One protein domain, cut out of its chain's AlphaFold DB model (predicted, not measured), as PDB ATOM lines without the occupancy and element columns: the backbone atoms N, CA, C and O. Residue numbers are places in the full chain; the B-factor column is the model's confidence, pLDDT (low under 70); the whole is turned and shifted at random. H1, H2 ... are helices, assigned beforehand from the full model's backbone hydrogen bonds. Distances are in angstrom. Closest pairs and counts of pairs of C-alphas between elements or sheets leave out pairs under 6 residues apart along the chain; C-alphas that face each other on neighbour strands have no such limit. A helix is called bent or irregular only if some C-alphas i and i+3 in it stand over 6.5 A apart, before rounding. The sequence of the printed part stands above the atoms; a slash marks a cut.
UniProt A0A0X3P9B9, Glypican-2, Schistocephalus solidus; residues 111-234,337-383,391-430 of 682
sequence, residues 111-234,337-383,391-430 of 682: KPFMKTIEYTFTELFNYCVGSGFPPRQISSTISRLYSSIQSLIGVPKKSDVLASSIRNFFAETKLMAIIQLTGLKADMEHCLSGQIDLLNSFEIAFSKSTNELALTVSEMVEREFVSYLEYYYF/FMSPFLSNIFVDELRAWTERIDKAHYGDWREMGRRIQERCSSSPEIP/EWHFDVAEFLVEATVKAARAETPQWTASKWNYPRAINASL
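This is residues 111 to 234, 337 to 383 and 391 to 430 of the 682 residues of the protein "Glypican-2" of Schistocephalus solidus (UniProt A0A0X3P9B9). An elongated bundle of six helices, H1, H2, H3, H6, H7 and H10, runs roughly lengthwise with H3 in its middle, while H8 crosses one end and H6 reaches the other. Short helices H4 and H5 lie toward the H8 end, H9 packs on H2, and H11 on H7. The 211 printed residues have eleven named helices, H1 to H11 in order, and no named strand; the class is all helix. The whole is compact, with a radius of gyration of the C-alphas of 17.8 A and spans of 57 by 35 by 35 A.

The longest helix, H6, covers residues 208 to 234 over 36.8 A, from C-alpha 208 at (252.126, 233.809, 256.838) to C-alpha 234 at (237.740, 261.698, 237.524). It has a kink of 29 degrees near residue 228; it is neither bent nor irregular, but only just: C-alphas 223 and 226 are 6.3 A apart. H3, residues 159 to 182, spans 34.7 A; H2, 135 to 154, and H1, 111 to 130, each 28.5 A; H7, 340 to 357, 25.3 A; H8, 362 to 375, 20.6 A. H10 is residues 398 to 408, H4 188 to 193, H5 196 to 200, H9 391 to 395 and H11 417 to 421. H10 is irregular, C-alphas 399 and 402 being 7.2 A apart, and H9 only just, with 6.8 A from C-alpha 391 to 394.

H6, with residues 210 to 222 alone, touches residues 159 to 170 of H3, closest at the C-alphas of Ala 163 and Ala 214, 4.7 A. They run opposite ways at a steep tilt of 36 degrees, only just past shallow. H2 and H3 form a helical hairpin, a shallow tilt of 5 degrees, closest at C-alphas 145 and 165, 5.6 A. H2 is the hub, touching H1, H3, H6, H9 and H10. H1 touches H7, closest at C-alphas 120 and 343, 5.7 A. H8 touches H3 about perpendicular, only just, at 73 degrees, closest at C-alphas 182 and 369, 4.8 A. H4 only just touches H3, with 3 pairs of C-alphas within 8 A. H5 touches no helix. H11 touches H7, closest at C-alphas 351 and 420, 6.7 A. Every O i to N i+4 pair is within hydrogen-bond range in H1, H3, H4 and H5; the others have H2 15 of 16, H6 21 of 23, H7 13 of 14, H8 9 of 10, H10 5 of 7, and H9 and H11 0 of 1, each with 1 of 2 O i to N i+3 pairs.

The C-alphas farthest apart, those of Phe 234 and Gly 363, are 59.7 A apart. Residues 235 to 336 and 384 to 390 are not printed; the C-alpha gaps are 23.6 A and 13.8 A. Of the links printed whole, none is long. Mean pLDDT of the printed part is 74.6, and 75 residues are under 70, among them 357 to 368 and 411 to 426.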
ATOM      1  N   LYS A 111     256.393 261.684 237.875       90.06
ATOM      2  CA  LYS A 111     257.849 261.583 237.703       90.06
ATOM      3  C   LYS A 111     258.658 261.423 239.006       90.06
ATOM      4  O   LYS A 111     259.481 260.508 239.048       90.06
ATOM      5  N   PRO A 112     258.480 262.239 240.066       89.44
ATOM      6  CA  PRO A 112     259.214 262.045 241.316       89.44
ATOM      7  C   PRO A 112     258.848 260.757 242.057       89.44
ATOM      8  O   PRO A 112     259.711 260.190 242.722       89.44
ATOM      9  N   PHE A 113     257.623 260.243 241.918       87.44
ATOM     10  CA  PHE A 113     257.252 258.941 242.480       87.44
ATOM     11  C   PHE A 113     257.996 257.810 241.754       87.44
ATOM     12  O   PHE A 113     258.586 256.959 242.417       87.44
ATOM     13  N   MET A 114     258.093 257.865 240.420       87.50
ATOM     14  CA  MET A 114     258.870 256.893 239.635       87.50
ATOM     15  C   MET A 114     260.364 256.909 239.987       87.50
ATOM     16  O   MET A 114     260.872 255.878 240.424       87.50
ATOM     17  N   LYS A 115     261.021 258.086 239.977       88.06
ATOM     18  CA  LYS A 115     262.409 258.259 240.472       88.06
ATOM     19  C   LYS A 115     262.631 257.614 241.844       88.06
ATOM     20  O   LYS A 115     263.699 257.086 242.145       88.06
ATOM     21  N   THR A 116     261.631 257.738 242.716       86.25
ATOM     22  CA  THR A 116     261.700 257.256 244.093       86.25
ATOM     23  C   THR A 116     261.643 255.736 244.152       86.25
ATOM     24  O   THR A 116     262.444 255.136 244.868       86.25
ATOM     25  N   ILE A 117     260.749 255.111 243.385       86.56
ATOM     26  CA  ILE A 117     260.654 253.652 243.261       86.56
ATOM     27  C   ILE A 117     261.946 253.098 242.635       86.56
ATOM     28  O   ILE A 117     262.525 252.156 243.170       86.56
ATOM     29  N   GLU A 118     262.449 253.730 241.570       89.00
ATOM     30  CA  GLU A 118     263.712 253.385 240.898       89.00
ATOM     31  C   GLU A 118     264.910 253.425 241.870       89.00
ATOM     32  O   GLU A 118     265.669 252.457 241.967       89.00
ATOM     33  N   TYR A 119     265.061 254.497 242.661       86.56
ATOM     34  CA  TYR A 119     266.107 254.577 243.690       86.56
ATOM     35  C   TYR A 119     265.946 253.482 244.760       86.56
ATOM     36  O   TYR A 119     266.896 252.767 245.080       86.56
ATOM     37  N   THR A 120     264.724 253.298 245.260       83.38
ATOM     38  CA  THR A 120     264.378 252.319 246.304       83.38
ATOM     39  C   THR A 120     264.691 250.881 245.868       83.38
ATOM     40  O   THR A 120     265.218 250.088 246.652       83.38
ATOM     41  N   PHE A 121     264.438 250.552 244.600       88.38
ATOM     42  CA  PHE A 121     264.757 249.256 244.002       88.38
ATOM     43  C   PHE A 121     266.221 249.102 243.584       88.38
ATOM     44  O   PHE A 121     266.737 247.985 243.627       88.38
ATOM     45  N   THR A 122     266.925 250.192 243.275       88.38
ATOM     46  CA  THR A 122     268.389 250.170 243.115       88.38
ATOM     47  C   THR A 122     269.071 249.806 244.438       88.38
ATOM     48  O   THR A 122     269.970 248.970 244.458       88.38
ATOM     49  N   GLU A 123     268.600 250.348 245.565       85.56
ATOM     50  CA  GLU A 123     269.126 249.999 246.892       85.56
ATOM     51  C   GLU A 123     268.798 248.557 247.303       85.56
ATOM     52  O   GLU A 123     269.657 247.866 247.853       85.56
ATOM     53  N   LEU A 124     267.595 248.064 246.983       86.06
ATOM     54  CA  LEU A 124     267.230 246.658 247.193       86.06
ATOM     55  C   LEU A 124     268.105 245.711 246.350       86.06
ATOM     56  O   LEU A 124     268.606 244.710 246.864       86.06
ATOM     57  N   PHE A 125     268.358 246.056 245.083       88.94
ATOM     58  CA  PHE A 125     269.290 245.335 244.213       88.94
ATOM     59  C   PHE A 125     270.711 245.311 244.801       88.94
ATOM     60  O   PHE A 125     271.306 244.237 244.927       88.94
ATOM     61  N   ASN A 126     271.231 246.469 245.227       85.88
ATOM     62  CA  ASN A 126     272.554 246.602 245.844       85.88
ATOM     63  C   ASN A 126     272.685 245.727 247.106       85.88
ATOM     64  O   ASN A 126     273.687 245.027 247.264       85.88
ATOM     65  N   TYR A 127     271.669 245.724 247.977       83.38
ATOM     66  CA  TYR A 127     271.636 244.900 249.190       83.38
ATOM     67  C   TYR A 127     271.665 243.396 248.878       83.38
ATOM     68  O   TYR A 127     272.454 242.652 249.470       83.38
ATOM     69  N   CYS A 128     270.856 242.939 247.920       83.19
ATOM     70  CA  CYS A 128     270.826 241.534 247.520       83.19
ATOM     71  C   CYS A 128     272.152 241.095 246.872       83.19
ATOM     72  O   CYS A 128     272.722 240.077 247.265       83.19
ATOM     73  N   VAL A 129     272.710 241.876 245.941       83.69
ATOM     74  CA  VAL A 129     274.023 241.571 245.338       83.69
ATOM     75  C   VAL A 129     275.133 241.559 246.400       83.69
ATOM     76  O   VAL A 129     275.954 240.641 246.413       83.69
ATOM     77  N   GLY A 130     275.123 242.505 247.346       77.56
ATOM     78  CA  GLY A 130     276.042 242.524 248.492       77.56
ATOM     79  C   GLY A 130     275.910 241.303 249.415       77.56
ATOM     80  O   GLY A 130     276.909 240.826 249.957       77.56
ATOM     81  N   SER A 131     274.699 240.751 249.525       75.69
ATOM     82  CA  SER A 131     274.387 239.521 250.272       75.69
ATOM     83  C   SER A 131     274.726 238.227 249.504       75.69
ATOM     84  O   SER A 131     274.655 237.141 250.078       75.69
ATOM     85  N   GLY A 132     275.147 238.326 248.235       75.50
ATOM     86  CA  GLY A 132     275.618 237.206 247.408       75.50
ATOM     87  C   GLY A 132     274.619 236.664 246.376       75.50
ATOM     88  O   GLY A 132     274.889 235.618 245.785       75.50
ATOM     89  N   PHE A 133     273.487 237.335 246.141       79.31
ATOM     90  CA  PHE A 133     272.498 236.898 245.144       79.31
ATOM     91  C   PHE A 133     273.036 236.935 243.697       79.31
ATOM     92  O   PHE A 133     273.819 237.830 243.365       79.31
ATOM     93  N   PRO A 134     272.577 236.040 242.794       80.06
ATOM     94  CA  PRO A 134     272.932 236.074 241.373       80.06
ATOM     95  C   PRO A 134     272.388 237.348 240.687       80.06
ATOM     96  O   PRO A 134     271.167 237.482 240.560       80.06
ATOM     97  N   PRO A 135     273.240 238.280 240.197       83.00
ATOM     98  CA  PRO A 135     272.789 239.625 239.818       83.00
ATOM     99  C   PRO A 135     271.690 239.673 238.748       83.00
ATOM    100  O   PRO A 135     270.761 240.461 238.875       83.00
ATOM    101  N   ARG A 136     271.758 238.802 237.730       81.88
ATOM    102  CA  ARG A 136     270.758 238.735 236.645       81.88
ATOM    103  C   ARG A 136     269.379 238.254 237.109       81.88
ATOM    104  O   ARG A 136     268.365 238.701 236.583       81.88
ATOM    105  N   GLN A 137     269.336 237.320 238.061       80.19
ATOM    106  CA  GLN A 137     268.066 236.786 238.554       80.19
ATOM    107  C   GLN A 137     267.362 237.851 239.397       80.19
ATOM    108  O   GLN A 137     266.239 238.235 239.079       80.19
ATOM    109  N   ILE A 138     268.066 238.431 240.379       86.69
ATOM    110  CA  ILE A 138     267.494 239.483 241.227       86.69
ATOM    111  C   ILE A 138     267.102 240.740 240.432       86.69
ATOM    112  O   ILE A 138     266.070 241.338 240.734       86.69
ATOM    113  N   SER A 139     267.842 241.126 239.382       88.31
ATOM    114  CA  SER A 139     267.442 242.252 238.526       88.31
ATOM    115  C   SER A 139     266.129 241.984 237.785       88.31
ATOM    116  O   SER A 139     265.293 242.883 237.714       88.31
ATOM    117  N   SER A 140     265.906 240.765 237.280       86.44
ATOM    118  CA  SER A 140     264.642 240.391 236.623       86.44
ATOM    119  C   SER A 140     263.482 240.316 237.626       86.44
ATOM    120  O   SER A 140     262.424 240.901 237.393       86.44
ATOM    121  N   THR A 141     263.700 239.705 238.795       87.50
ATOM    122  CA  THR A 141     262.735 239.647 239.908       87.50
ATOM    123  C   THR A 141     262.282 241.042 240.364       87.50
ATOM    124  O   THR A 141     261.084 241.304 240.483       87.50
ATOM    125  N   ILE A 142     263.219 241.981 240.550       91.62
ATOM    126  CA  ILE A 142     262.901 243.381 240.883       91.62
ATOM    127  C   ILE A 142     262.199 244.083 239.709       91.62
ATOM    128  O   ILE A 142     261.274 244.866 239.928       91.62
ATOM    129  N   SER A 143     262.572 243.781 238.462       90.56
ATOM    130  CA  SER A 143     261.937 244.371 237.274       90.56
ATOM    131  C   SER A 143     260.474 243.943 237.119       90.56
ATOM    132  O   SER A 143     259.628 244.793 236.850       90.56
ATOM    133  N   ARG A 144     260.131 242.674 237.400       88.81
ATOM    134  CA  ARG A 144     258.731 242.202 237.460       88.81
ATOM    135  C   ARG A 144     257.906 242.974 238.496       88.81
ATOM    136  O   ARG A 144     256.777 243.388 238.215       88.81
ATOM    137  N   LEU A 145     258.469 243.212 239.682       88.25
ATOM    138  CA  LEU A 145     257.827 244.008 240.732       88.25
ATOM    139  C   LEU A 145     257.654 245.481 240.309       88.25
ATOM    140  O   LEU A 145     256.583 246.056 240.503       88.25
ATOM    141  N   TYR A 146     258.661 246.071 239.662       88.75
ATOM    142  CA  TYR A 146     258.609 247.429 239.114       88.75
ATOM    143  C   TYR A 146     257.513 247.600 238.054       88.75
ATOM    144  O   TYR A 146     256.668 248.486 238.192       88.75
ATOM    145  N   SER A 147     257.447 246.707 237.063       86.69
ATOM    146  CA  SER A 147     256.376 246.699 236.059       86.69
ATOM    147  C   SER A 147     254.989 246.505 236.681       86.69
ATOM    148  O   SER A 147     254.008 247.062 236.189       86.69
ATOM    149  N   SER A 148     254.890 245.784 237.802       85.75
ATOM    150  CA  SER A 148     253.627 245.629 238.537       85.75
ATOM    151  C   SER A 148     253.163 246.951 239.162       85.75
ATOM    152  O   SER A 148     251.997 247.312 239.008       85.75
ATOM    153  N   ILE A 149     254.068 247.720 239.783       83.06
ATOM    154  CA  ILE A 149     253.752 249.058 240.319       83.06
ATOM    155  C   ILE A 149     253.431 250.043 239.183       83.06
ATOM    156  O   ILE A 149     252.454 250.783 239.282       83.06
ATOM    157  N   GLN A 150     254.170 250.009 238.067       82.50
ATOM    158  CA  GLN A 150     253.816 250.779 236.866       82.50
ATOM    159  C   GLN A 150     252.413 250.422 236.340       82.50
ATOM    160  O   GLN A 150     251.671 251.307 235.915       82.50
ATOM    161  N   SER A 151     252.010 249.148 236.406       79.94
ATOM    162  CA  SER A 151     250.691 248.720 235.925       79.94
ATOM    163  C   SER A 151     249.527 249.301 236.739       79.94
ATOM    164  O   SER A 151     248.494 249.606 236.148       79.94
ATOM    165  N   LEU A 152     249.701 249.543 238.047       74.50
ATOM    166  CA  LEU A 152     248.700 250.216 238.893       74.50
ATOM    167  C   LEU A 152     248.486 251.684 238.506       74.50
ATOM    168  O   LEU A 152     247.385 252.209 238.642       74.50
ATOM    169  N   ILE A 153     249.543 252.341 238.024       71.00
ATOM    170  CA  ILE A 153     249.526 253.741 237.589       71.00
ATOM    171  C   ILE A 153     248.774 253.886 236.255       71.00
ATOM    172  O   ILE A 153     248.103 254.892 236.040       71.00
ATOM    173  N   GLY A 154     248.869 252.885 235.370       61.50
ATOM    174  CA  GLY A 154     248.168 252.865 234.079       61.50
ATOM    175  C   GLY A 154     246.764 252.243 234.110       61.50
ATOM    176  O   GLY A 154     245.916 252.625 233.307       61.50
ATOM    177  N   VAL A 155     246.506 251.287 235.009       57.72
ATOM    178  CA  VAL A 155     245.213 250.598 235.163       57.72
ATOM    179  C   VAL A 155     244.910 250.374 236.656       57.72
ATOM    180  O   VAL A 155     245.342 249.365 237.224       57.72
ATOM    181  N   PRO A 156     244.137 251.276 237.294       52.28
ATOM    182  CA  PRO A 156     243.604 251.072 238.643       52.28
ATOM    183  C   PRO A 156     242.787 249.773 238.783       52.28
ATOM    184  O   PRO A 156     242.268 249.256 237.790       52.28
ATOM    185  N   LYS A 157     242.607 249.297 240.030       52.84
ATOM    186  CA  LYS A 157     241.910 248.043 240.427       52.84
ATOM    187  C   LYS A 157     242.707 246.755 240.175       52.84
ATOM    188  O   LYS A 157     242.218 245.820 239.539       52.84
ATOM    189  N   LYS A 158     243.951 246.707 240.665       59.16
ATOM    190  CA  LYS A 158     244.860 245.546 240.546       59.16
ATOM    191  C   LYS A 158     245.719 245.295 241.800       59.16
ATOM    192  O   LYS A 158     246.833 244.786 241.689       59.16
ATOM    193  N   SER A 159     245.222 245.612 242.995       61.84
ATOM    194  CA  SER A 159     245.906 245.299 244.263       61.84
ATOM    195  C   SER A 159     246.271 243.814 244.404       61.84
ATOM    196  O   SER A 159     247.411 243.499 244.735       61.84
ATOM    197  N   ASP A 160     245.388 242.892 244.004       72.50
ATOM    198  CA  ASP A 160     245.707 241.455 243.932       72.50
ATOM    199  C   ASP A 160     246.993 241.153 243.142       72.50
ATOM    200  O   ASP A 160     247.755 240.262 243.520       72.50
ATOM    201  N   VAL A 161     247.263 241.910 242.069       78.81
ATOM    202  CA  VAL A 161     248.456 241.742 241.225       78.81
ATOM    203  C   VAL A 161     249.704 242.239 241.945       78.81
ATOM    204  O   VAL A 161     250.699 241.522 241.955       78.81
ATOM    205  N   LEU A 162     249.667 243.408 242.598       83.06
ATOM    206  CA  LEU A 162     250.808 243.883 243.392       83.06
ATOM    207  C   LEU A 162     251.081 242.948 244.578       83.06
ATOM    208  O   LEU A 162     252.226 242.540 244.771       83.06
ATOM    209  N   ALA A 163     250.049 242.529 245.313       83.94
ATOM    210  CA  ALA A 163     250.187 241.541 246.378       83.94
ATOM    211  C   ALA A 163     250.772 240.213 245.851       83.94
ATOM    212  O   ALA A 163     251.624 239.612 246.505       83.94
ATOM    213  N   SER A 164     250.388 239.768 244.647       84.06
ATOM    214  CA  SER A 164     250.994 238.586 244.013       84.06
ATOM    215  C   SER A 164     252.455 238.802 243.633       84.06
ATOM    216  O   SER A 164     253.291 237.961 243.944       84.06
ATOM    217  N   SER A 165     252.802 239.944 243.043       87.50
ATOM    218  CA  SER A 165     254.184 240.268 242.679       87.50
ATOM    219  C   SER A 165     255.101 240.410 243.896       87.50
ATOM    220  O   SER A 165     256.264 240.022 243.823       87.50
ATOM    221  N   ILE A 166     254.584 240.884 245.037       87.06
ATOM    222  CA  ILE A 166     255.309 240.886 246.316       87.06
ATOM    223  C   ILE A 166     255.543 239.448 246.805       87.06
ATOM    224  O   ILE A 166     256.676 239.097 247.134       87.06
ATOM    225  N   ARG A 167     254.512 238.586 246.806       84.94
ATOM    226  CA  ARG A 167     254.666 237.161 247.166       84.94
ATOM    227  C   ARG A 167     255.683 236.457 246.262       84.94
ATOM    228  O   ARG A 167     256.557 235.761 246.772       84.94
ATOM    229  N   ASN A 168     255.619 236.694 244.953       84.81
ATOM    230  CA  ASN A 168     256.536 236.116 243.970       84.81
ATOM    231  C   ASN A 168     257.976 236.604 244.185       84.81
ATOM    232  O   ASN A 168     258.879 235.776 244.231       84.81
ATOM    233  N   PHE A 169     258.197 237.905 244.428       88.12
ATOM    234  CA  PHE A 169     259.517 238.441 244.793       88.12
ATOM    235  C   PHE A 169     260.136 237.668 245.969       88.12
ATOM    236  O   PHE A 169     261.297 237.252 245.909       88.12
ATOM    237  N   PHE A 170     259.365 237.439 247.036       85.56
ATOM    238  CA  PHE A 170     259.854 236.704 248.201       85.56
ATOM    239  C   PHE A 170     260.020 235.203 247.930       85.56
ATOM    240  O   PHE A 170     260.994 234.622 248.395       85.56
ATOM    241  N   ALA A 171     259.131 234.559 247.171       81.31
ATOM    242  CA  ALA A 171     259.277 233.145 246.815       81.31
ATOM    243  C   ALA A 171     260.535 232.896 245.959       81.31
ATOM    244  O   ALA A 171     261.329 232.007 246.273       81.31
ATOM    245  N   GLU A 172     260.757 233.723 244.933       83.06
ATOM    246  CA  GLU A 172     261.926 233.673 244.047       83.06
ATOM    247  C   GLU A 172     263.231 233.928 244.822       83.06
ATOM    248  O   GLU A 172     264.175 233.143 244.736       83.06
ATOM    249  N   THR A 173     263.294 234.982 245.647       83.00
ATOM    250  CA  THR A 173     264.512 235.295 246.421       83.00
ATOM    251  C   THR A 173     264.831 234.244 247.489       83.00
ATOM    252  O   THR A 173     265.996 233.878 247.667       83.00
ATOM    253  N   LYS A 174     263.818 233.684 248.160       81.81
ATOM    254  CA  LYS A 174     264.006 232.551 249.079       81.81
ATOM    255  C   LYS A 174     264.529 231.305 248.352       81.81
ATOM    256  O   LYS A 174     265.415 230.623 248.867       81.81
ATOM    257  N   LEU A 175     264.030 231.028 247.145       78.88
ATOM    258  CA  LEU A 175     264.474 229.904 246.317       78.88
ATOM    259  C   LEU A 175     265.943 230.052 245.879       78.88
ATOM    260  O   LEU A 175     266.728 229.124 246.091       78.88
ATOM    261  N   MET A 176     266.345 231.225 245.372       79.81
ATOM    262  CA  MET A 176     267.746 231.522 245.018       79.81
ATOM    263  C   MET A 176     268.693 231.297 246.207       79.81
ATOM    264  O   MET A 176     269.704 230.602 246.080       79.81
ATOM    265  N   ALA A 177     268.349 231.839 247.382       76.88
ATOM    266  CA  ALA A 177     269.161 231.695 248.588       76.88
ATOM    267  C   ALA A 177     269.303 230.224 249.020       76.88
ATOM    268  O   ALA A 177     270.390 229.804 249.416       76.88
ATOM    269  N   ILE A 178     268.244 229.417 248.895       75.50
ATOM    270  CA  ILE A 178     268.276 227.983 249.216       75.50
ATOM    271  C   ILE A 178     269.154 227.183 248.250       75.50
ATOM    272  O   ILE A 178     269.920 226.333 248.709       75.50
ATOM    273  N   ILE A 179     269.109 227.467 246.946       74.25
ATOM    274  CA  ILE A 179     269.988 226.824 245.954       74.25
ATOM    275  C   ILE A 179     271.462 227.098 246.304       74.25
ATOM    276  O   ILE A 179     272.276 226.173 246.334       74.25
ATOM    277  N   GLN A 180     271.787 228.341 246.679       72.88
ATOM    278  CA  GLN A 180     273.137 228.734 247.100       72.88
ATOM    279  C   GLN A 180     273.564 228.108 248.444       72.88
ATOM    280  O   GLN A 180     274.686 227.616 248.550       72.88
ATOM    281  N   LEU A 181     272.678 228.066 249.450       71.75
ATOM    282  CA  LEU A 181     272.900 227.429 250.763       71.75
ATOM    283  C   LEU A 181     273.213 225.933 250.668       71.75
ATOM    284  O   LEU A 181     274.082 225.419 251.373       71.75
ATOM    285  N   THR A 182     272.456 225.230 249.831       70.81
ATOM    286  CA  THR A 182     272.502 223.767 249.711       70.81
ATOM    287  C   THR A 182     273.566 223.281 248.724       70.81
ATOM    288  O   THR A 182     273.881 222.091 248.710       70.81
ATOM    289  N   GLY A 183     274.155 224.186 247.930       68.06
ATOM    290  CA  GLY A 183     275.146 223.858 246.902       68.06
ATOM    291  C   GLY A 183     274.553 223.137 245.689       68.06
ATOM    292  O   GLY A 183     275.270 222.415 244.997       68.06
ATOM    293  N   LEU A 184     273.248 223.296 245.453       70.06
ATOM    294  CA  LEU A 184     272.567 222.718 244.300       70.06
ATOM    295  C   LEU A 184     272.949 223.460 243.015       70.06
ATOM    296  O   LEU A 184     273.338 224.629 243.021       70.06
ATOM    297  N   LYS A 185     272.798 222.773 241.884       68.12
ATOM    298  CA  LYS A 185     272.859 223.417 240.575       68.12
ATOM    299  C   LYS A 185     271.640 224.329 240.361       68.12
ATOM    300  O   LYS A 185     270.539 224.012 240.807       68.12
ATOM    301  N   ALA A 186     271.820 225.389 239.574       63.97
ATOM    302  CA  ALA A 186     270.739 226.298 239.184       63.97
ATOM    303  C   ALA A 186     269.680 225.658 238.255       63.97
ATOM    304  O   ALA A 186     268.538 226.100 238.247       63.97
ATOM    305  N   ASP A 187     270.009 224.585 237.520       63.81
ATOM    306  CA  ASP A 187     269.033 223.852 236.690       63.81
ATOM    307  C   ASP A 187     267.901 223.198 237.520       63.81
ATOM    308  O   ASP A 187     266.803 222.975 237.010       63.81
ATOM    309  N   MET A 188     268.115 222.981 238.824       68.50
ATOM    310  CA  MET A 188     267.110 222.431 239.740       68.50
ATOM    311  C   MET A 188     266.048 223.447 240.190       68.50
ATOM    312  O   MET A 188     265.050 223.038 240.784       68.50
ATOM    313  N   GLU A 189     266.211 224.743 239.896       65.50
ATOM    314  CA  GLU A 189     265.248 225.804 240.242       65.50
ATOM    315  C   GLU A 189     263.855 225.522 239.657       65.50
ATOM    316  O   GLU A 189     262.841 225.626 240.351       65.50
ATOM    317  N   HIS A 190     263.808 225.055 238.406       66.81
ATOM    318  CA  HIS A 190     262.560 224.724 237.723       66.81
ATOM    319  C   HIS A 190     261.839 223.535 238.381       66.81
ATOM    320  O   HIS A 190     260.638 223.614 238.634       66.81
ATOM    321  N   CYS A 191     262.559 222.472 238.757       73.38
ATOM    322  CA  CYS A 191     261.966 221.354 239.499       73.38
ATOM    323  C   CYS A 191     261.502 221.771 240.904       73.38
ATOM    324  O   CYS A 191     260.399 221.413 241.319       73.38
ATOM    325  N   LEU A 192     262.307 222.562 241.620       68.12
ATOM    326  CA  LEU A 192     261.956 223.088 242.938       68.12
ATOM    327  C   LEU A 192     260.652 223.895 242.909       68.12
ATOM    328  O   LEU A 192     259.831 223.719 243.806       68.12
ATOM    329  N   SER A 193     260.424 224.703 241.865       64.81
ATOM    330  CA  SER A 193     259.185 225.482 241.699       64.81
ATOM    331  C   SER A 193     257.911 224.620 241.663       64.81
ATOM    332  O   SER A 193     256.868 225.049 242.152       64.81
ATOM    333  N   GLY A 194     258.002 223.374 241.179       67.44
ATOM    334  CA  GLY A 194     256.895 222.412 241.168       67.44
ATOM    335  C   GLY A 194     256.711 221.624 242.474       67.44
ATOM    336  O   GLY A 194     255.731 220.897 242.622       67.44
ATOM    337  N   GLN A 195     257.628 221.729 243.440       72.44
ATOM    338  CA  GLN A 195     257.619 220.937 244.677       72.44
ATOM    339  C   GLN A 195     256.934 221.681 245.838       72.44
ATOM    340  O   GLN A 195     257.536 221.884 246.891       72.44
ATOM    341  N   ILE A 196     255.666 222.072 245.668       67.38
ATOM    342  CA  ILE A 196     254.920 222.939 246.606       67.38
ATOM    343  C   ILE A 196     254.993 222.463 248.072       67.38
ATOM    344  O   ILE A 196     255.301 223.269 248.947       67.38
ATOM    345  N   ASP A 197     254.809 221.171 248.364       68.19
ATOM    346  CA  ASP A 197     254.922 220.635 249.737       68.19
ATOM    347  C   ASP A 197     256.315 220.841 250.351       68.19
ATOM    348  O   ASP A 197     256.458 221.132 251.541       68.19
ATOM    349  N   LEU A 198     257.356 220.702 249.527       69.50
ATOM    350  CA  LEU A 198     258.744 220.891 249.931       69.50
ATOM    351  C   LEU A 198     259.015 222.379 250.178       69.50
ATOM    352  O   LEU A 198     259.559 222.730 251.222       69.50
ATOM    353  N   LEU A 199     258.554 223.257 249.280       67.88
ATOM    354  CA  LEU A 199     258.634 224.712 249.443       67.88
ATOM    355  C   LEU A 199     257.883 225.198 250.698       67.88
ATOM    356  O   LEU A 199     258.362 226.084 251.409       67.88
ATOM    357  N   ASN A 200     256.733 224.597 251.007       70.00
ATOM    358  CA  ASN A 200     255.955 224.881 252.214       70.00
ATOM    359  C   ASN A 200     256.668 224.427 253.491       70.00
ATOM    360  O   ASN A 200     256.651 225.161 254.477       70.00
ATOM    361  N   SER A 201     257.370 223.288 253.464       67.94
ATOM    362  CA  SER A 201     258.175 222.823 254.606       67.94
ATOM    363  C   SER A 201     259.343 223.754 254.986       67.94
ATOM    364  O   SER A 201     259.931 223.584 256.052       67.94
ATOM    365  N   PHE A 202     259.637 224.764 254.154       66.69
ATOM    366  CA  PHE A 202     260.676 225.780 254.358       66.69
ATOM    367  C   PHE A 202     260.133 227.229 254.393       66.69
ATOM    368  O   PHE A 202     260.900 228.180 254.242       66.69
ATOM    369  N   GLU A 203     258.815 227.419 254.566       66.56
ATOM    370  CA  GLU A 203     258.141 228.738 254.573       66.56
ATOM    371  C   GLU A 203     258.411 229.597 253.308       66.56
ATOM    372  O   GLU A 203     258.427 230.836 253.354       66.56
ATOM    373  N   ILE A 204     258.635 228.951 252.157       63.28
ATOM    374  CA  ILE A 204     258.907 229.635 250.883       63.28
ATOM    375  C   ILE A 204     257.597 230.088 250.238       63.28
ATOM    376  O   ILE A 204     257.406 231.286 250.040       63.28
ATOM    377  N   ALA A 205     256.699 229.141 249.941       56.00
ATOM    378  CA  ALA A 205     255.496 229.394 249.145       56.00
ATOM    379  C   ALA A 205     254.333 229.995 249.963       56.00
ATOM    380  O   ALA A 205     253.737 230.976 249.529       56.00
ATOM    381  N   PHE A 206     254.051 229.483 251.169       59.12
ATOM    382  CA  PHE A 206     253.001 230.020 252.053       59.12
ATOM    383  C   PHE A 206     253.527 230.478 253.422       59.12
ATOM    384  O   PHE A 206     253.070 230.032 254.473       59.12
ATOM    385  N   SER A 207     254.474 231.422 253.422       68.75
ATOM    386  CA  SER A 207     254.810 232.175 254.639       68.75
ATOM    387  C   SER A 207     253.653 233.092 255.044       68.75
ATOM    388  O   SER A 207     253.214 233.944 254.265       68.75
ATOM    389  N   LYS A 208     253.194 232.962 256.295       69.81
ATOM    390  CA  LYS A 208     252.126 233.809 256.838       69.81
ATOM    391  C   LYS A 208     252.527 235.292 256.869       69.81
ATOM    392  O   LYS A 208     251.759 236.116 256.381       69.81
ATOM    393  N   SER A 209     253.730 235.615 257.362       72.44
ATOM    394  CA  SER A 209     254.222 237.003 257.423       72.44
ATOM    395  C   SER A 209     254.306 237.621 256.033       72.44
ATOM    396  O   SER A 209     253.839 238.734 255.825       72.44
ATOM    397  N   THR A 210     254.800 236.861 255.055       75.12
ATOM    398  CA  THR A 210     254.939 237.317 253.668       75.12
ATOM    399  C   THR A 210     253.572 237.608 253.027       75.12
ATOM    400  O   THR A 210     253.443 238.570 252.273       75.12
ATOM    401  N   ASN A 211     252.533 236.829 253.356       76.81
ATOM    402  CA  ASN A 211     251.165 237.071 252.887       76.81
ATOM    403  C   ASN A 211     250.521 238.304 253.548       76.81
ATOM    404  O   ASN A 211     249.972 239.147 252.842       76.81
ATOM    405  N   GLU A 212     250.606 238.429 254.878       80.00
ATOM    406  CA  GLU A 212     250.079 239.585 255.626       80.00
ATOM    407  C   GLU A 212     250.775 240.891 255.194       80.00
ATOM    408  O   GLU A 212     250.121 241.914 254.987       80.00
ATOM    409  N   LEU A 213     252.089 240.837 254.957       81.50
ATOM    410  CA  LEU A 213     252.900 241.931 254.423       81.50
ATOM    411  C   LEU A 213     252.493 242.335 252.999       81.50
ATOM    412  O   LEU A 213     252.310 243.521 252.726       81.50
ATOM    413  N   ALA A 214     252.336 241.363 252.094       82.50
ATOM    414  CA  ALA A 214     251.970 241.617 250.700       82.50
ATOM    415  C   ALA A 214     250.589 242.278 250.564       82.50
ATOM    416  O   ALA A 214     250.419 243.165 249.726       82.50
ATOM    417  N   LEU A 215     249.630 241.879 251.406       80.94
ATOM    418  CA  LEU A 215     248.324 242.532 251.508       80.94
ATOM    419  C   LEU A 215     248.472 243.954 252.064       80.94
ATOM    420  O   LEU A 215     248.105 244.902 251.379       80.94
ATOM    421  N   THR A 216     249.119 244.120 253.224       81.62
ATOM    422  CA  THR A 216     249.293 245.428 253.894       81.62
ATOM    423  C   THR A 216     249.937 246.477 252.979       81.62
ATOM    424  O   THR A 216     249.461 247.608 252.885       81.62
ATOM    425  N   VAL A 217     251.010 246.110 252.266       80.69
ATOM    426  CA  VAL A 217     251.688 247.009 251.318       80.69
ATOM    427  C   VAL A 217     250.782 247.341 250.133       80.69
ATOM    428  O   VAL A 217     250.723 248.498 249.721       80.69
ATOM    429  N   SER A 218     250.063 246.358 249.584       82.62
ATOM    430  CA  SER A 218     249.208 246.600 248.423       82.62
ATOM    431  C   SER A 218     247.964 247.427 248.756       82.62
ATOM    432  O   SER A 218     247.598 248.291 247.965       82.62
ATOM    433  N   GLU A 219     247.333 247.191 249.907       81.50
ATOM    434  CA  GLU A 219     246.191 247.967 250.403       81.50
ATOM    435  C   GLU A 219     246.593 249.422 250.670       81.50
ATOM    436  O   GLU A 219     245.876 250.344 250.283       81.50
ATOM    437  N   MET A 220     247.776 249.648 251.258       81.62
ATOM    438  CA  MET A 220     248.329 250.990 251.457       81.62
ATOM    439  C   MET A 220     248.572 251.706 250.118       81.62
ATOM    440  O   MET A 220     248.135 252.842 249.946       81.62
ATOM    441  N   VAL A 221     249.231 251.054 249.150       81.81
ATOM    442  CA  VAL A 221     249.498 251.650 247.825       81.81
ATOM    443  C   VAL A 221     248.196 251.951 247.075       81.81
ATOM    444  O   VAL A 221     248.078 253.018 246.468       81.81
ATOM    445  N   GLU A 222     247.202 251.061 247.137       82.69
ATOM    446  CA  GLU A 222     245.900 251.286 246.507       82.69
ATOM    447  C   GLU A 222     245.163 252.474 247.144       82.69
ATOM    448  O   GLU A 222     244.855 253.442 246.448       82.69
ATOM    449  N   ARG A 223     244.972 252.451 248.469       84.75
ATOM    450  CA  ARG A 223     244.258 253.485 249.238       84.75
ATOM    451  C   ARG A 223     244.897 254.871 249.127       84.75
ATOM    452  O   ARG A 223     244.193 255.873 249.053       84.75
ATOM    453  N   GLU A 224     246.224 254.950 249.174       83.88
ATOM    454  CA  GLU A 224     246.930 256.226 249.347       83.88
ATOM    455  C   GLU A 224     247.403 256.837 248.027       83.88
ATOM    456  O   GLU A 224     247.359 258.056 247.859       83.88
ATOM    457  N   PHE A 225     247.838 256.006 247.074       85.06
ATOM    458  CA  PHE A 225     248.395 256.476 245.805       85.06
ATOM    459  C   PHE A 225     247.433 256.249 244.635       85.06
ATOM    460  O   PHE A 225     247.126 257.199 243.913       85.06
ATOM    461  N   VAL A 226     246.892 255.036 244.471       85.19
ATOM    462  CA  VAL A 226     245.994 254.730 243.339       85.19
ATOM    463  C   VAL A 226     244.667 255.483 243.465       85.19
ATOM    464  O   VAL A 226     244.255 256.113 242.497       85.19
ATOM    465  N   SER A 227     244.033 255.529 244.644       88.06
ATOM    466  CA  SER A 227     242.797 256.307 244.839       88.06
ATOM    467  C   SER A 227     242.999 257.811 244.608       88.06
ATOM    468  O   SER A 227     242.121 258.463 244.045       88.06
ATOM    469  N   TYR A 228     244.160 258.379 244.966       91.62
ATOM    470  CA  TYR A 228     244.470 259.779 244.645       91.62
ATOM    471  C   TYR A 228     244.520 260.013 243.125       91.62
ATOM    472  O   TYR A 228     243.953 260.990 242.629       91.62
ATOM    473  N   LEU A 229     245.135 259.090 242.375       90.12
ATOM    474  CA  LEU A 229     245.141 259.127 240.912       90.12
ATOM    475  C   LEU A 229     243.739 258.920 240.316       90.12
ATOM    476  O   LEU A 229     243.375 259.657 239.403       90.12
ATOM    477  N   GLU A 230     242.923 257.995 240.837       88.94
ATOM    478  CA  GLU A 230     241.535 257.804 240.381       88.94
ATOM    479  C   GLU A 230     240.699 259.085 240.534       88.94
ATOM    480  O   GLU A 230     240.000 259.480 239.599       88.94
ATOM    481  N   TYR A 231     240.782 259.771 241.680       92.69
ATOM    482  CA  TYR A 231     240.045 261.022 241.883       92.69
ATOM    483  C   TYR A 231     240.586 262.181 241.042       92.69
ATOM    484  O   TYR A 231     239.811 263.062 240.667       92.69
ATOM    485  N   TYR A 232     241.877 262.178 240.696       93.25
ATOM    486  CA  TYR A 232     242.412 263.116 239.712       93.25
ATOM    487  C   TYR A 232     241.862 262.837 238.305       93.25
ATOM    488  O   TYR A 232     241.307 263.733 237.666       93.25
ATOM    489  N   TYR A 233     241.947 261.585 237.842       90.81
ATOM    490  CA  TYR A 233     241.413 261.164 236.546       90.81
ATOM    491  C   TYR A 233     239.911 261.425 236.419       90.81
ATOM    492  O   TYR A 233     239.442 261.786 235.340       90.81
ATOM    493  N   PHE A 234     239.158 261.356 237.517       93.50
ATOM    494  CA  PHE A 234     237.740 261.698 237.524       93.50
ATOM    495  C   PHE A 234     237.457 263.151 237.077       93.50
ATOM    496  O   PHE A 234     236.430 263.393 236.447       93.50
ATOM    497  N   PHE A 337     255.961 256.535 253.663       52.69
ATOM    498  CA  PHE A 337     255.380 256.743 252.332       52.69
ATOM    499  C   PHE A 337     256.361 256.438 251.181       52.69
ATOM    500  O   PHE A 337     257.249 257.235 250.876       52.69
ATOM    501  N   MET A 338     256.158 255.295 250.512       57.22
ATOM    502  CA  MET A 338     256.740 254.857 249.219       57.22
ATOM    503  C   MET A 338     258.274 254.770 249.058       57.22
ATOM    504  O   MET A 338     258.720 254.080 248.146       57.22
ATOM    505  N   SER A 339     259.087 255.445 249.881       59.69
ATOM    506  CA  SER A 339     260.540 255.582 249.678       59.69
ATOM    507  C   SER A 339     261.369 254.626 250.562       59.69
ATOM    508  O   SER A 339     261.391 253.447 250.202       59.69
ATOM    509  N   PRO A 340     262.003 254.995 251.709       56.88
ATOM    510  CA  PRO A 340     262.702 253.999 252.532       56.88
ATOM    511  C   PRO A 340     261.812 252.817 252.907       56.88
ATOM    512  O   PRO A 340     262.293 251.692 252.943       56.88
ATOM    513  N   PHE A 341     260.518 253.065 253.138       65.06
ATOM    514  CA  PHE A 341     259.537 252.072 253.563       65.06
ATOM    515  C   PHE A 341     259.546 250.776 252.761       65.06
ATOM    516  O   PHE A 341     259.676 249.715 253.362       65.06
ATOM    517  N   LEU A 342     259.436 250.844 251.428       67.25
ATOM    518  CA  LEU A 342     259.329 249.636 250.608       67.25
ATOM    519  C   LEU A 342     260.635 248.835 250.664       67.25
ATOM    520  O   LEU A 342     260.600 247.648 250.975       67.25
ATOM    521  N   SER A 343     261.789 249.481 250.451       68.94
ATOM    522  CA  SER A 343     263.094 248.807 250.554       68.94
ATOM    523  C   SER A 343     263.333 248.248 251.959       68.94
ATOM    524  O   SER A 343     263.732 247.097 252.085       68.94
ATOM    525  N   ASN A 344     263.003 249.002 253.015       72.81
ATOM    526  CA  ASN A 344     263.091 248.536 254.397       72.81
ATOM    527  C   ASN A 344     262.216 247.300 254.626       72.81
ATOM    528  O   ASN A 344     262.727 246.303 255.111       72.81
ATOM    529  N   ILE A 345     260.951 247.318 254.199       75.38
ATOM    530  CA  ILE A 345     260.044 246.166 254.282       75.38
ATOM    531  C   ILE A 345     260.626 244.928 253.589       75.38
ATOM    532  O   ILE A 345     260.651 243.852 254.189       75.38
ATOM    533  N   PHE A 346     261.134 245.069 252.361       79.06
ATOM    534  CA  PHE A 346     261.748 243.949 251.649       79.06
ATOM    535  C   PHE A 346     262.999 243.448 252.376       79.06
ATOM    536  O   PHE A 346     263.119 242.250 252.612       79.06
ATOM    537  N   VAL A 347     263.894 244.350 252.785       78.50
ATOM    538  CA  VAL A 347     265.146 244.051 253.502       78.50
ATOM    539  C   VAL A 347     264.903 243.420 254.879       78.50
ATOM    540  O   VAL A 347     265.677 242.555 255.291       78.50
ATOM    541  N   ASP A 348     263.859 243.829 255.597       78.38
ATOM    542  CA  ASP A 348     263.605 243.403 256.973       78.38
ATOM    543  C   ASP A 348     262.832 242.073 257.044       78.38
ATOM    544  O   ASP A 348     263.197 241.239 257.870       78.38
ATOM    545  N   GLU A 349     261.897 241.775 256.127       79.12
ATOM    546  CA  GLU A 349     261.358 240.404 255.951       79.12
ATOM    547  C   GLU A 349     262.451 239.450 255.418       79.12
ATOM    548  O   GLU A 349     262.577 238.317 255.890       79.12
ATOM    549  N   LEU A 350     263.315 239.915 254.500       77.94
ATOM    550  CA  LEU A 350     264.487 239.160 254.028       77.94
ATOM    551  C   LEU A 350     265.465 238.829 255.174       77.94
ATOM    552  O   LEU A 350     265.932 237.687 255.273       77.94
ATOM    553  N   ARG A 351     265.758 239.786 256.068       77.12
ATOM    554  CA  ARG A 351     266.581 239.531 257.264       77.12
ATOM    555  C   ARG A 351     265.862 238.618 258.253       77.12
ATOM    556  O   ARG A 351     266.463 237.659 258.718       77.12
ATOM    557  N   ALA A 352     264.583 238.856 258.540       76.44
ATOM    558  CA  ALA A 352     263.810 238.048 259.482       76.44
ATOM    559  C   ALA A 352     263.677 236.577 259.043       76.44
ATOM    560  O   ALA A 352     263.594 235.691 259.896       76.44
ATOM    561  N   TRP A 353     263.683 236.300 257.735       75.56
ATOM    562  CA  TRP A 353     263.743 234.940 257.199       75.56
ATOM    563  C   TRP A 353     265.154 234.334 257.294       75.56
ATOM    564  O   TRP A 353     265.301 233.213 257.781       75.56
ATOM    565  N   THR A 354     266.213 235.067 256.933       68.31
ATOM    566  CA  THR A 354     267.592 234.544 257.064       68.31
ATOM    567  C   THR A 354     268.051 234.367 258.507       68.31
ATOM    568  O   THR A 354     268.753 233.413 258.822       68.31
ATOM    569  N   GLU A 355     267.535 235.165 259.433       70.69
ATOM    570  CA  GLU A 355     267.694 234.934 260.863       70.69
ATOM    571  C   GLU A 355     267.039 233.638 261.368       70.69
ATOM    572  O   GLU A 355     267.383 233.192 262.463       70.69
ATOM    573  N   ARG A 356     266.094 233.030 260.635       70.75
ATOM    574  CA  ARG A 356     265.595 231.671 260.926       70.75
ATOM    575  C   ARG A 356     266.551 230.621 260.356       70.75
ATOM    576  O   ARG A 356     266.824 229.627 261.022       70.75
ATOM    577  N   ILE A 357     267.102 230.880 259.168       65.50
ATOM    578  CA  ILE A 357     268.068 230.012 258.476       65.50
ATOM    579  C   ILE A 357     269.357 229.830 259.278       65.50
ATOM    580  O   ILE A 357     269.769 228.697 259.523       65.50
ATOM    581  N   ASP A 358     269.946 230.927 259.753       63.81
ATOM    582  CA  ASP A 358     271.196 230.931 260.527       63.81
ATOM    583  C   ASP A 358     271.072 230.207 261.883       63.81
ATOM    584  O   ASP A 358     272.079 229.859 262.504       63.81
ATOM    585  N   LYS A 359     269.837 229.964 262.350       64.44
ATOM    586  CA  LYS A 359     269.532 229.228 263.587       64.44
ATOM    587  C   LYS A 359     269.369 227.713 263.357       64.44
ATOM    588  O   LYS A 359     269.365 226.970 264.337       64.44
ATOM    589  N   ALA A 360     269.284 227.240 262.108       61.19
ATOM    590  CA  ALA A 360     269.332 225.815 261.760       61.19
ATOM    591  C   ALA A 360     270.785 225.323 261.616       61.19
ATOM    592  O   ALA A 360     271.679 226.078 261.224       61.19
ATOM    593  N   HIS A 361     271.066 224.055 261.930       57.78
ATOM    594  CA  HIS A 361     272.439 223.558 261.925       57.78
ATOM    595  C   HIS A 361     272.944 223.265 260.504       57.78
ATOM    596  O   HIS A 361     272.217 222.825 259.619       57.78
ATOM    597  N   TYR A 362     274.254 223.419 260.290       53.72
ATOM    598  CA  TYR A 362     274.903 223.174 258.990       53.72
ATOM    599  C   TYR A 362     274.731 221.730 258.460       53.72
ATOM    600  O   TYR A 362     274.851 221.482 257.260       53.72
ATOM    601  N   GLY A 363     274.426 220.766 259.338       56.56
ATOM    602  CA  GLY A 363     274.049 219.405 258.939       56.56
ATOM    603  C   GLY A 363     272.682 219.331 258.249       56.56
ATOM    604  O   GLY A 363     272.531 218.577 257.287       56.56
ATOM    605  N   ASP A 364     271.730 220.159 258.683       64.44
ATOM    606  CA  ASP A 364     270.350 220.170 258.194       64.44
ATOM    607  C   ASP A 364     270.303 220.652 256.738       64.44
ATOM    608  O   ASP A 364     269.673 220.016 255.896       64.44
ATOM    609  N   TRP A 365     271.073 221.694 256.403       67.50
ATOM    610  CA  TRP A 365     271.207 222.218 255.036       67.50
ATOM    611  C   TRP A 365     271.796 221.199 254.049       67.50
ATOM    612  O   TRP A 365     271.363 221.125 252.898       67.50
ATOM    613  N   ARG A 366     272.741 220.357 254.486       67.88
ATOM    614  CA  ARG A 366     273.318 219.302 253.631       67.88
ATOM    615  C   ARG A 366     272.348 218.135 253.416       67.88
ATOM    616  O   ARG A 366     272.254 217.616 252.306       67.88
ATOM    617  N   GLU A 367     271.620 217.737 254.455       69.75
ATOM    618  CA  GLU A 367     270.554 216.729 254.366       69.75
ATOM    619  C   GLU A 367     269.369 217.230 253.517       69.75
ATOM    620  O   GLU A 367     268.805 216.479 252.722       69.75
ATOM    621  N   MET A 368     269.033 218.515 253.615       69.31
ATOM    622  CA  MET A 368     268.057 219.192 252.760       69.31
ATOM    623  C   MET A 368     268.494 219.200 251.291       69.31
ATOM    624  O   MET A 368     267.711 218.794 250.433       69.31
ATOM    625  N   GLY A 369     269.748 219.567 250.999       72.38
ATOM    626  CA  GLY A 369     270.319 219.475 249.651       72.38
ATOM    627  C   GLY A 369     270.215 218.062 249.070       72.38
ATOM    628  O   GLY A 369     269.729 217.893 247.953       72.38
ATOM    629  N   ARG A 370     270.546 217.027 249.861       74.69
ATOM    630  CA  ARG A 370     270.370 215.616 249.469       74.69
ATOM    631  C   ARG A 370     268.912 215.293 249.116       74.69
ATOM    632  O   ARG A 370     268.663 214.732 248.053       74.69
ATOM    633  N   ARG A 371     267.944 215.672 249.960       74.31
ATOM    634  CA  ARG A 371     266.504 215.418 249.727       74.31
ATOM    635  C   ARG A 371     265.962 216.119 248.484       74.31
ATOM    636  O   ARG A 371     265.142 215.540 247.772       74.31
ATOM    637  N   ILE A 372     266.403 217.351 248.227       73.75
ATOM    638  CA  ILE A 372     266.042 218.091 247.013       73.75
ATOM    639  C   ILE A 372     266.638 217.390 245.791       73.75
ATOM    640  O   ILE A 372     265.913 217.101 244.843       73.75
ATOM    641  N   GLN A 373     267.931 217.057 245.825       75.38
ATOM    642  CA  GLN A 373     268.608 216.410 244.704       75.38
ATOM    643  C   GLN A 373     268.049 215.009 244.408       75.38
ATOM    644  O   GLN A 373     267.965 214.629 243.247       75.38
ATOM    645  N   GLU A 374     267.593 214.266 245.421       76.75
ATOM    646  CA  GLU A 374     266.887 212.993 245.233       76.75
ATOM    647  C   GLU A 374     265.537 213.182 244.520       76.75
ATOM    648  O   GLU A 374     265.255 212.449 243.570       76.75
ATOM    649  N   ARG A 375     264.745 214.199 244.894       73.81
ATOM    650  CA  ARG A 375     263.462 214.527 244.235       73.81
ATOM    651  C   ARG A 375     263.614 215.124 242.830       73.81
ATOM    652  O   ARG A 375     262.774 214.854 241.980       73.81
ATOM    653  N   CYS A 376     264.663 215.909 242.584       72.44
ATOM    654  CA  CYS A 376     264.887 216.638 241.328       72.44
ATOM    655  C   CYS A 376     265.937 216.002 240.398       72.44
ATOM    656  O   CYS A 376     266.332 216.610 239.401       72.44
ATOM    657  N   SER A 377     266.364 214.771 240.689       64.94
ATOM    658  CA  SER A 377     267.405 214.022 239.965       64.94
ATOM    659  C   SER A 377     267.116 213.745 238.479       64.94
ATOM    660  O   SER A 377     268.034 213.385 237.745       64.94
ATOM    661  N   SER A 378     265.873 213.926 238.022       59.91
ATOM    662  CA  SER A 378     265.428 213.753 236.629       59.91
ATOM    663  C   SER A 378     265.298 215.061 235.830       59.91
ATOM    664  O   SER A 378     264.834 215.027 234.690       59.91
ATOM    665  N   SER A 379     265.688 216.206 236.400       55.47
ATOM    666  CA  SER A 379     265.615 217.509 235.718       55.47
ATOM    667  C   SER A 379     266.574 217.562 234.515       55.47
ATOM    668  O   SER A 379     267.735 217.174 234.667       55.47
ATOM    669  N   PRO A 380     266.150 218.046 233.331       50.84
ATOM    670  CA  PRO A 380     267.062 218.259 232.209       50.84
ATOM    671  C   PRO A 380     268.043 219.399 232.519       50.84
ATOM    672  O   PRO A 380     267.656 220.409 233.104       50.84
ATOM    673  N   GLU A 381     269.304 219.265 232.095       50.25
ATOM    674  CA  GLU A 381     270.294 220.341 232.242       50.25
ATOM    675  C   GLU A 381     269.891 221.545 231.375       50.25
ATOM    676  O   GLU A 381     269.950 221.496 230.144       50.25
ATOM    677  N   ILE A 382     269.475 222.636 232.020       50.19
ATOM    678  CA  ILE A 382     269.182 223.904 231.346       50.19
ATOM    679  C   ILE A 382     270.520 224.512 230.882       50.19
ATOM    680  O   ILE A 382     271.443 224.619 231.697       50.19
ATOM    681  N   PRO A 383     270.671 224.916 229.604       44.00
ATOM    682  CA  PRO A 383     271.920 225.490 229.117       44.00
ATOM    683  C   PRO A 383     272.254 226.777 229.878       44.00
ATOM    684  O   PRO A 383     271.453 227.709 229.941       44.00
ATOM    685  N   GLU A 391     271.378 239.031 225.945       63.34
ATOM    686  CA  GLU A 391     269.995 238.667 225.573       63.34
ATOM    687  C   GLU A 391     268.982 238.866 226.717       63.34
ATOM    688  O   GLU A 391     267.824 239.174 226.469       63.34
ATOM    689  N   TRP A 392     269.437 238.801 227.971       63.56
ATOM    690  CA  TRP A 392     268.646 239.075 229.181       63.56
ATOM    691  C   TRP A 392     268.295 240.561 229.386       63.56
ATOM    692  O   TRP A 392     267.556 240.886 230.312       63.56
ATOM    693  N   HIS A 393     268.817 241.487 228.568       68.81
ATOM    694  CA  HIS A 393     268.524 242.923 228.702       68.81
ATOM    695  C   HIS A 393     267.034 243.255 228.529       68.81
ATOM    696  O   HIS A 393     266.590 244.276 229.045       68.81
ATOM    697  N   PHE A 394     266.262 242.419 227.827       65.69
ATOM    698  CA  PHE A 394     264.821 242.623 227.651       65.69
ATOM    699  C   PHE A 394     264.007 242.314 228.923       65.69
ATOM    700  O   PHE A 394     262.920 242.858 229.091       65.69
ATOM    701  N   ASP A 395     264.550 241.507 229.843       72.38
ATOM    702  CA  ASP A 395     263.898 241.098 231.099       72.38
ATOM    703  C   ASP A 395     264.254 242.001 232.298       72.38
ATOM    704  O   ASP A 395     263.910 241.685 233.445       72.38
ATOM    705  N   VAL A 396     264.989 243.098 232.064       82.75
ATOM    706  CA  VAL A 396     265.517 243.993 233.103       82.75
ATOM    707  C   VAL A 396     265.159 245.448 232.802       82.75
ATOM    708  O   VAL A 396     265.459 245.977 231.735       82.75
ATOM    709  N   ALA A 397     264.544 246.118 233.777       86.00
ATOM    710  CA  ALA A 397     264.167 247.523 233.690       86.00
ATOM    711  C   ALA A 397     265.401 248.418 233.484       86.00
ATOM    712  O   ALA A 397     266.425 248.236 234.146       86.00
ATOM    713  N   GLU A 398     265.281 249.417 232.603       87.12
ATOM    714  CA  GLU A 398     266.391 250.242 232.092       87.12
ATOM    715  C   GLU A 398     267.328 250.775 233.195       87.12
ATOM    716  O   GLU A 398     268.550 250.673 233.075       87.12
ATOM    717  N   PHE A 399     266.767 251.246 234.316       89.69
ATOM    718  CA  PHE A 399     267.527 251.795 235.447       89.69
ATOM    719  C   PHE A 399     268.432 250.776 236.173       89.69
ATOM    720  O   PHE A 399     269.407 251.172 236.808       89.69
ATOM    721  N   LEU A 400     268.154 249.470 236.065       89.94
ATOM    722  CA  LEU A 400     268.966 248.397 236.655       89.94
ATOM    723  C   LEU A 400     270.008 247.821 235.690       89.94
ATOM    724  O   LEU A 400     270.897 247.093 236.138       89.94
ATOM    725  N   VAL A 401     269.935 248.110 234.387       86.25
ATOM    726  CA  VAL A 401     270.768 247.443 233.371       86.25
ATOM    727  C   VAL A 401     272.263 247.657 233.631       86.25
ATOM    728  O   VAL A 401     273.012 246.683 233.717       86.25
ATOM    729  N   GLU A 402     272.716 248.901 233.833       86.00
ATOM    730  CA  GLU A 402     274.140 249.184 234.092       86.00
ATOM    731  C   GLU A 402     274.621 248.539 235.403       86.00
ATOM    732  O   GLU A 402     275.682 247.908 235.438       86.00
ATOM    733  N   ALA A 403     273.816 248.634 236.468       86.31
ATOM    734  CA  ALA A 403     274.112 248.022 237.761       86.31
ATOM    735  C   ALA A 403     274.237 246.491 237.646       86.31
ATOM    736  O   ALA A 403     275.163 245.902 238.207       86.31
ATOM    737  N   THR A 404     273.375 245.861 236.844       85.50
ATOM    738  CA  THR A 404     273.380 244.416 236.576       85.50
ATOM    739  C   THR A 404     274.603 243.992 235.768       85.50
ATOM    740  O   THR A 404     275.293 243.053 236.167       85.50
ATOM    741  N   VAL A 405     274.947 244.710 234.689       83.25
ATOM    742  CA  VAL A 405     276.175 244.459 233.907       83.25
ATOM    743  C   VAL A 405     277.422 244.596 234.786       83.25
ATOM    744  O   VAL A 405     278.343 243.784 234.692       83.25
ATOM    745  N   LYS A 406     277.469 245.613 235.652       84.31
ATOM    746  CA  LYS A 406     278.593 245.863 236.563       84.31
ATOM    747  C   LYS A 406     278.718 244.774 237.632       84.31
ATOM    748  O   LYS A 406     279.820 244.285 237.860       84.31
ATOM    749  N   ALA A 407     277.606 244.373 238.245       82.81
ATOM    750  CA  ALA A 407     277.564 243.321 239.255       82.81
ATOM    751  C   ALA A 407     277.914 241.939 238.678       82.81
ATOM    752  O   ALA A 407     278.700 241.217 239.279       82.81
ATOM    753  N   ALA A 408     277.406 241.593 237.490       78.12
ATOM    754  CA  ALA A 408     277.696 240.318 236.824       78.12
ATOM    755  C   ALA A 408     279.146 240.191 236.306       78.12
ATOM    756  O   ALA A 408     279.582 239.089 235.981       78.12
ATOM    757  N   ARG A 409     279.889 241.304 236.217       76.12
ATOM    758  CA  ARG A 409     281.323 241.339 235.867       76.12
ATOM    759  C   ARG A 409     282.256 241.313 237.080       76.12
ATOM    760  O   ARG A 409     283.458 241.133 236.898       76.12
ATOM    761  N   ALA A 410     281.739 241.519 238.289       71.12
ATOM    762  CA  ALA A 410     282.482 241.250 239.512       71.12
ATOM    763  C   ALA A 410     282.423 239.746 239.825       71.12
ATOM    764  O   ALA A 410     281.437 239.083 239.503       71.12
ATOM    765  N   GLU A 411     283.453 239.201 240.474       58.56
ATOM    766  CA  GLU A 411     283.373 237.837 241.010       58.56
ATOM    767  C   GLU A 411     282.235 237.770 242.037       58.56
ATOM    768  O   GLU A 411     282.212 238.539 243.004       58.56
ATOM    769  N   THR A 412     281.273 236.869 241.828       54.69
ATOM    770  CA  THR A 412     280.124 236.712 242.723       54.69
ATOM    771  C   THR A 412     280.602 236.282 244.116       54.69
ATOM    772  O   THR A 412     281.254 235.241 244.247       54.69
ATOM    773  N   PRO A 413     280.300 237.045 245.186       53.56
ATOM    774  CA  PRO A 413     280.759 236.691 246.523       53.56
ATOM    775  C   PRO A 413     280.194 235.333 246.947       53.56
ATOM    776  O   PRO A 413     278.979 235.161 246.972       53.56
ATOM    777  N   GLN A 414     281.056 234.390 247.352       55.78
ATOM    778  CA  GLN A 414     280.609 233.096 247.892       55.78
ATOM    779  C   GLN A 414     279.572 233.305 249.004       55.78
ATOM    780  O   GLN A 414     279.821 234.067 249.942       55.78
ATOM    781  N   TRP A 415     278.413 232.658 248.888       56.16
ATOM    782  CA  TRP A 415     277.282 232.891 249.782       56.16
ATOM    783  C   TRP A 415     277.600 232.432 251.209       56.16
ATOM    784  O   TRP A 415     278.064 231.312 251.422       56.16
ATOM    785  N   THR A 416     277.341 233.289 252.198       54.59
ATOM    786  CA  THR A 416     277.464 232.948 253.622       54.59
ATOM    787  C   THR A 416     276.450 233.742 254.438       54.59
ATOM    788  O   THR A 416     276.531 234.968 254.435       54.59
ATOM    789  N   ALA A 417     275.590 233.040 255.181       51.03
ATOM    790  CA  ALA A 417     274.823 233.470 256.359       51.03
ATOM    791  C   ALA A 417     275.107 234.912 256.842       51.03
ATOM    792  O   ALA A 417     274.373 235.861 256.561       51.03
ATOM    793  N   SER A 418     276.289 235.103 257.435       52.94
ATOM    794  CA  SER A 418     276.769 236.349 258.045       52.94
ATOM    795  C   SER A 418     276.851 237.589 257.136       52.94
ATOM    796  O   SER A 418     277.056 238.688 257.658       52.94
ATOM    797  N   LYS A 419     276.685 237.467 255.811       56.38
ATOM    798  CA  LYS A 419     276.701 238.593 254.852       56.38
ATOM    799  C   LYS A 419     275.394 239.378 254.776       56.38
ATOM    800  O   LYS A 419     275.421 240.507 254.302       56.38
ATOM    801  N   TRP A 420     274.288 238.848 255.296       57.34
ATOM    802  CA  TRP A 420     272.991 239.546 255.313       57.34
ATOM    803  C   TRP A 420     272.933 240.692 256.343       57.34
ATOM    804  O   TRP A 420     271.989 241.476 256.385       57.34
ATOM    805  N   ASN A 421     274.014 240.878 257.105       55.81
ATOM    806  CA  ASN A 421     274.324 242.115 257.826       55.81
ATOM    807  C   ASN A 421     274.967 243.189 256.918       55.81
ATOM    808  O   ASN A 421     275.751 244.012 257.395       55.81
ATOM    809  N   TYR A 422     274.675 243.189 255.611       55.47
ATOM    810  CA  TYR A 422     275.156 244.226 254.698       55.47
ATOM    811  C   TYR A 422     274.575 245.592 255.116       55.47
ATOM    812  O   TYR A 422     273.353 245.715 255.254       55.47
ATOM    813  N   PRO A 423     275.402 246.626 255.349       57.72
ATOM    814  CA  PRO A 423     274.918 247.905 255.858       57.72
ATOM    815  C   PRO A 423     274.050 248.621 254.814       57.72
ATOM    816  O   PRO A 423     274.475 248.829 253.677       57.72
ATOM    817  N   ARG A 424     272.841 249.044 255.213       63.50
ATOM    818  CA  ARG A 424     271.971 249.906 254.394       63.50
ATOM    819  C   ARG A 424     272.684 251.238 254.119       63.50
ATOM    820  O   ARG A 424     273.050 251.936 255.061       63.50
ATOM    821  N   ALA A 425     272.845 251.597 252.846       62.97
ATOM    822  CA  ALA A 425     273.592 252.779 252.394       62.97
ATOM    823  C   ALA A 425     272.684 253.963 251.991       62.97
ATOM    824  O   ALA A 425     273.070 254.798 251.171       62.97
ATOM    825  N   ILE A 426     271.487 254.044 252.589       68.12
ATOM    826  CA  ILE A 426     270.434 254.998 252.215       68.12
ATOM    827  C   ILE A 426     270.962 256.437 252.281       68.12
ATOM    828  O   ILE A 426     271.320 256.955 253.342       68.12
ATOM    829  N   ASN A 427     270.953 257.118 251.137       77.81
ATOM    830  CA  ASN A 427     271.352 258.511 251.031       77.81
ATOM    831  C   ASN A 427     270.206 259.410 251.518       77.81
ATOM    832  O   ASN A 427     269.363 259.848 250.735       77.81
ATOM    833  N   ALA A 428     270.192 259.707 252.820       77.81
ATOM    834  CA  ALA A 428     269.165 260.535 253.458       77.81
ATOM    835  C   ALA A 428     268.961 261.907 252.777       77.81
ATOM    836  O   ALA A 428     267.835 262.403 252.715       77.81
ATOM    837  N   SER A 429     270.019 262.505 252.215       82.75
ATOM    838  CA  SER A 429     269.929 263.764 251.460       82.75
ATOM    839  C   SER A 429     269.125 263.596 250.163       82.75
ATOM    840  O   SER A 429     268.224 264.388 249.888       82.75
ATOM    841  N   LEU A 430     269.376 262.520 249.410       83.19
ATOM    842  CA  LEU A 430     268.616 262.187 248.200       83.19
ATOM    843  C   LEU A 430     267.160 261.817 248.523       83.19
ATOM    844  O   LEU A 430     266.252 262.292 247.846       83.19
TER     845      LEU A 430